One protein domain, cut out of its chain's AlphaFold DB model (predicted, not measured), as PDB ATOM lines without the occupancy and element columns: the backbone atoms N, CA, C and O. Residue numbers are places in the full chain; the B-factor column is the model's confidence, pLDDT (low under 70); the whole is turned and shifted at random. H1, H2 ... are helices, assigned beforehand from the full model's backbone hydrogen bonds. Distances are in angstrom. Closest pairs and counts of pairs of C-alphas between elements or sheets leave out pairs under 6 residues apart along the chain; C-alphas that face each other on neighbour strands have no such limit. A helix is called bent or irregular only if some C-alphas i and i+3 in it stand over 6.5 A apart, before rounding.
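This is residues 2 to 46 of the 156 residues of an uncharacterized protein of Aphanomyces astaci (UniProt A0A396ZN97). One long helix, H2, makes the long arm of an open, flat V, and a much shorter helix, H1, makes the other arm; residues 13 to 16 join them at the closed end, and the two helices have no contact. The printed part has 45 residues with two named helices, H1 then H2 along the chain, and no named strand; the class is all helix. It is extended, with a radius of gyration of the C-alphas of 16.6 A, and its C-alphas span 49 by 28 by 5 A along their three main axes.

The longest helix is H2, residues 17 to 44. H1, residues 2 to 12, is apart from it, with no C-alpha of the one within 8 A of the other. The link from H1 to H2 is tight, with 4 residues between them. Residues 2 to 14, 16 to 22 and 24 to 46 stand free, with no C-alpha 8 or more places away along the chain within 10 A. In H1 and H2 every backbone O i to N i+4 pair is within hydrogen-bond range. Neither helix is bent or irregular.

H2 has 28 residues and is 40.4 A long from first to last C-alpha, from Ala 17 at (210.955, 154.407, 138.022) to Ser 44 at (210.357, 186.656, 162.342). H1 has 11 residues and is 16.0 A long from first to last C-alpha, with C-alpha 2 at (213.514, 147.698, 163.677) and C-alpha 12 at (210.931, 142.993, 148.651). Residues 45 and 46 follow H2.

The two C-alphas farthest apart are those of Met 12 and Gly 46, at 48.8 A. The first and last printed C-alphas, of Glu 2 and Gly 46, are 41.7 A apart. The printed part has no cut. The mean pLDDT of the printed part is 81.3; it is 90 in H2 and 60 in H1, and residues 2 to 11 are under 70.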
ATOM      1  N   GLU A   2     214.480 147.243 164.701       53.16
ATOM      2  CA  GLU A   2     213.514 147.698 163.677       53.16
ATOM      3  C   GLU A   2     214.159 148.224 162.381       53.16
ATOM      4  O   GLU A   2     213.526 148.221 161.330       53.16
ATOM      5  N   GLY A   3     215.433 148.635 162.420       57.28
ATOM      6  CA  GLY A   3     216.139 149.146 161.236       57.28
ATOM      7  C   GLY A   3     216.450 148.077 160.182       57.28
ATOM      8  O   GLY A   3     216.370 148.350 158.992       57.28
ATOM      9  N   ILE A   4     216.744 146.844 160.608       59.75
ATOM     10  CA  ILE A   4     217.125 145.746 159.701       59.75
ATOM     11  C   ILE A   4     215.900 145.223 158.934       59.75
ATOM     12  O   ILE A   4     215.977 144.991 157.730       59.75
ATOM     13  N   LEU A   5     214.753 145.116 159.610       58.06
ATOM     14  CA  LEU A   5     213.498 144.667 158.999       58.06
ATOM     15  C   LEU A   5     212.969 145.665 157.959       58.06
ATOM     16  O   LEU A   5     212.382 145.263 156.959       58.06
ATOM     17  N   ARG A   6     213.215 146.965 158.159       60.19
ATOM     18  CA  ARG A   6     212.773 148.014 157.234       60.19
ATOM     19  C   ARG A   6     213.589 148.030 155.941       60.19
ATOM     20  O   ARG A   6     213.005 148.099 154.868       60.19
ATOM     21  N   CYS A   7     214.909 147.850 156.041       56.91
ATOM     22  CA  CYS A   7     215.770 147.671 154.870       56.91
ATOM     23  C   CYS A   7     215.413 146.404 154.074       56.91
ATOM     24  O   CYS A   7     215.436 146.432 152.849       56.91
ATOM     25  N   GLN A   8     215.050 145.310 154.759       57.66
ATOM     26  CA  GLN A   8     214.607 144.073 154.102       57.66
ATOM     27  C   GLN A   8     213.234 144.222 153.423       57.66
ATOM     28  O   GLN A   8     213.006 143.643 152.362       57.66
ATOM     29  N   LEU A   9     212.325 145.029 153.977       57.72
ATOM     30  CA  LEU A   9     211.023 145.292 153.357       57.72
ATOM     31  C   LEU A   9     211.153 146.126 152.071       57.72
ATOM     32  O   LEU A   9     210.482 145.827 151.084       57.72
ATOM     33  N   ASP A  10     212.063 147.106 152.049       59.97
ATOM     34  CA  ASP A  10     212.348 147.923 150.860       59.97
ATOM     35  C   ASP A  10     212.984 147.107 149.713       59.97
ATOM     36  O   ASP A  10     212.816 147.451 148.543       59.97
ATOM     37  N   THR A  11     213.661 145.990 150.016       63.50
ATOM     38  CA  THR A  11     214.175 145.055 148.995       63.50
ATOM     39  C   THR A  11     213.119 144.114 148.415       63.50
ATOM     40  O   THR A  11     213.320 143.588 147.323       63.50
ATOM     41  N   MET A  12     211.990 143.910 149.101       74.50
ATOM     42  CA  MET A  12     210.931 142.993 148.651       74.50
ATOM     43  C   MET A  12     209.925 143.647 147.697       74.50
ATOM     44  O   MET A  12     209.161 142.944 147.040       74.50
ATOM     45  N   ASN A  13     209.925 144.979 147.594       74.94
ATOM     46  CA  ASN A  13     209.097 145.713 146.642       74.94
ATOM     47  C   ASN A  13     209.858 146.938 146.106       74.94
ATOM     48  O   ASN A  13     209.650 148.057 146.588       74.94
ATOM     49  N   PRO A  14     210.777 146.742 145.144       78.19
ATOM     50  CA  PRO A  14     211.555 147.842 144.603       78.19
ATOM     51  C   PRO A  14     210.629 148.869 143.951       78.19
ATOM     52  O   PRO A  14     209.760 148.539 143.140       78.19
ATOM     53  N   LYS A  15     210.832 150.144 144.294       84.31
ATOM     54  CA  LYS A  15     210.078 151.246 143.693       84.31
ATOM     55  C   LYS A  15     210.302 151.253 142.186       84.31
ATOM     56  O   LYS A  15     211.441 151.233 141.717       84.31
ATOM     57  N   ASN A  16     209.221 151.344 141.420       88.25
ATOM     58  CA  ASN A  16     209.347 151.516 139.976       88.25
ATOM     59  C   ASN A  16     209.842 152.936 139.639       88.25
ATOM     60  O   ASN A  16     209.721 153.869 140.436       88.25
ATOM     61  N   ALA A  17     210.370 153.128 138.429       87.62
ATOM     62  CA  ALA A  17     210.955 154.407 138.022       87.62
ATOM     63  C   ALA A  17     209.977 155.595 138.132       87.62
ATOM     64  O   ALA A  17     210.396 156.718 138.409       87.62
ATOM     65  N   SER A  18     208.672 155.365 137.948       91.31
ATOM     66  CA  SER A  18     207.651 156.410 138.098       91.31
ATOM     67  C   SER A  18     207.506 156.860 139.552       91.31
ATOM     68  O   SER A  18     207.489 158.058 139.837       91.31
ATOM     69  N   GLN A  19     207.490 155.907 140.485       90.50
ATOM     70  CA  GLN A  19     207.433 156.174 141.922       90.50
ATOM     71  C   GLN A  19     208.677 156.920 142.404       90.50
ATOM     72  O   GLN A  19     208.553 157.891 143.149       90.50
ATOM     73  N   VAL A  20     209.862 156.532 141.924       90.38
ATOM     74  CA  VAL A  20     211.113 157.236 142.245       90.38
ATOM     75  C   VAL A  20     211.064 158.683 141.748       90.38
ATOM     76  O   VAL A  20     211.369 159.601 142.507       90.38
ATOM     77  N   ARG A  21     210.615 158.924 140.508       93.62
ATOM     78  CA  ARG A  21     210.460 160.290 139.976       93.62
ATOM     79  C   ARG A  21     209.482 161.125 140.804       93.62
ATOM     80  O   ARG A  21     209.798 162.264 141.146       93.62
ATOM     81  N   ALA A  22     208.326 160.565 141.159       93.31
ATOM     82  CA  ALA A  22     207.337 161.247 141.991       93.31
ATOM     83  C   ALA A  22     207.903 161.604 143.375       93.31
ATOM     84  O   ALA A  22     207.700 162.716 143.872       93.31
ATOM     85  N   GLU A  23     208.667 160.699 143.982       93.12
ATOM     86  CA  GLU A  23     209.315 160.932 145.269       93.12
ATOM     87  C   GLU A  23     210.393 162.015 145.183       93.12
ATOM     88  O   GLU A  23     210.417 162.907 146.027       93.12
ATOM     89  N   VAL A  24     211.236 162.005 144.146       95.31
ATOM     90  CA  VAL A  24     212.259 163.043 143.931       95.31
ATOM     91  C   VAL A  24     211.615 164.423 143.813       95.31
ATOM     92  O   VAL A  24     212.045 165.356 144.494       95.31
ATOM     93  N   VAL A  25     210.548 164.553 143.019       95.94
ATOM     94  CA  VAL A  25     209.802 165.814 142.880       95.94
ATOM     95  C   VAL A  25     209.187 166.233 144.214       95.94
ATOM     96  O   VAL A  25     209.278 167.399 144.600       95.94
ATOM     97  N   THR A  26     208.604 165.289 144.950       96.06
ATOM     98  CA  THR A  26     207.996 165.554 146.261       96.06
ATOM     99  C   THR A  26     209.040 166.047 147.259       96.06
ATOM    100  O   THR A  26     208.849 167.078 147.898       96.06
ATOM    101  N   LYS A  27     210.189 165.369 147.355       94.56
ATOM    102  CA  LYS A  27     211.301 165.763 148.231       94.56
ATOM    103  C   LYS A  27     211.904 167.098 147.817       94.56
ATOM    104  O   LYS A  27     212.275 167.885 148.682       94.56
ATOM    105  N   PHE A  28     211.987 167.380 146.519       95.62
ATOM    106  CA  PHE A  28     212.435 168.678 146.033       95.62
ATOM    107  C   PHE A  28     211.494 169.795 146.494       95.62
ATOM    108  O   PHE A  28     211.948 170.744 147.129       95.62
ATOM    109  N   ARG A  29     210.183 169.653 146.264       94.81
ATOM    110  CA  ARG A  29     209.175 170.627 146.719       94.81
ATOM    111  C   ARG A  29     209.185 170.797 148.238       94.81
ATOM    112  O   ARG A  29     209.140 171.924 148.722       94.81
ATOM    113  N   GLN A  30     209.320 169.698 148.975       94.50
ATOM    114  CA  GLN A  30     209.445 169.716 150.431       94.50
ATOM    115  C   GLN A  30     210.653 170.551 150.883       94.50
ATOM    116  O   GLN A  30     210.504 171.435 151.722       94.50
ATOM    117  N   ARG A  31     211.831 170.348 150.276       93.00
ATOM    118  CA  ARG A  31     213.035 171.139 150.585       93.00
ATOM    119  C   ARG A  31     212.870 172.623 150.257       93.00
ATOM    120  O   ARG A  31     213.354 173.467 151.010       93.00
ATOM    121  N   GLN A  32     212.178 172.956 149.165       93.44
ATOM    122  CA  GLN A  32     211.862 174.351 148.833       93.44
ATOM    123  C   GLN A  32     210.993 174.988 149.924       93.44
ATOM    124  O   GLN A  32     211.301 176.077 150.411       93.44
ATOM    125  N   HIS A  33     209.957 174.277 150.371       93.56
ATOM    126  CA  HIS A  33     209.090 174.741 151.450       93.56
ATOM    127  C   HIS A  33     209.849 174.900 152.777       93.56
ATOM    128  O   HIS A  33     209.707 175.919 153.445       93.56
ATOM    129  N   GLU A  34     210.698 173.944 153.150       90.56
ATOM    130  CA  GLU A  34     211.528 174.024 154.361       90.56
ATOM    131  C   GLU A  34     212.499 175.206 154.324       90.56
ATOM    132  O   GLU A  34     212.677 175.898 155.326       90.56
ATOM    133  N   THR A  35     213.089 175.480 153.161       88.44
ATOM    134  CA  THR A  35     213.982 176.627 152.968       88.44
ATOM    135  C   THR A  35     213.223 177.939 153.149       88.44
ATOM    136  O   THR A  35     213.671 178.818 153.890       88.44
ATOM    137  N   ALA A  36     212.039 178.054 152.544       86.06
ATOM    138  CA  ALA A  36     211.171 179.217 152.700       86.06
ATOM    139  C   ALA A  36     210.699 179.394 154.153       86.06
ATOM    140  O   ALA A  36     210.761 180.503 154.688       86.06
ATOM    141  N   ALA A  37     210.296 178.308 154.817       88.06
ATOM    142  CA  ALA A  37     209.884 178.311 156.216       88.06
ATOM    143  C   ALA A  37     211.034 178.744 157.129       88.06
ATOM    144  O   ALA A  37     210.865 179.662 157.925       88.06
ATOM    145  N   LYS A  38     212.235 178.183 156.955       86.00
ATOM    146  CA  LYS A  38     213.427 178.563 157.724       86.00
ATOM    147  C   LYS A  38     213.793 180.031 157.512       86.00
ATOM    148  O   LYS A  38     214.098 180.724 158.479       86.00
ATOM    149  N   ALA A  39     213.736 180.526 156.275       84.44
ATOM    150  CA  ALA A  39     213.983 181.933 155.970       84.44
ATOM    151  C   ALA A  39     212.919 182.860 156.581       84.44
ATOM    152  O   ALA A  39     213.250 183.950 157.047       84.44
ATOM    153  N   SER A  40     211.655 182.433 156.593       82.62
ATOM    154  CA  SER A  40     210.550 183.147 157.236       82.62
ATOM    155  C   SER A  40     210.733 183.200 158.751       82.62
ATOM    156  O   SER A  40     210.795 184.284 159.321       82.62
ATOM    157  N   THR A  41     210.956 182.055 159.401       85.06
ATOM    158  CA  THR A  41     211.250 181.973 160.837       85.06
ATOM    159  C   THR A  41     212.458 182.830 161.205       85.06
ATOM    160  O   THR A  41     212.413 183.559 162.190       85.06
ATOM    161  N   ARG A  42     213.519 182.813 160.390       80.62
ATOM    162  CA  ARG A  42     214.706 183.648 160.598       80.62
ATOM    163  C   ARG A  42     214.368 185.146 160.574       80.62
ATOM    164  O   ARG A  42     214.820 185.870 161.458       80.62
ATOM    165  N   ARG A  43     213.531 185.591 159.625       82.31
ATOM    166  CA  ARG A  43     213.010 186.969 159.559       82.31
ATOM    167  C   ARG A  43     212.142 187.320 160.766       82.31
ATOM    168  O   ARG A  43     212.360 188.370 161.358       82.31
ATOM    169  N   SER A  44     211.220 186.444 161.168       80.81
ATOM    170  CA  SER A  44     210.357 186.656 162.342       80.81
ATOM    171  C   SER A  44     211.147 186.789 163.642       80.81
ATOM    172  O   SER A  44     210.747 187.519 164.540       80.81
ATOM    173  N   LEU A  45     212.285 186.105 163.733       77.06
ATOM    174  CA  LEU A  45     213.196 186.191 164.870       77.06
ATOM    175  C   LEU A  45     214.165 187.385 164.778       77.06
ATOM    176  O   LEU A  45     214.965 187.580 165.687       77.06
ATOM    177  N   GLY A  46     214.116 188.181 163.702       76.94
ATOM    178  CA  GLY A  46     214.994 189.337 163.496       76.94
ATOM    179  C   GLY A  46     216.456 188.969 163.233       76.94
ATOM    180  O   GLY A  46     217.342 189.811 163.376       76.94
TER     181      GLY A  46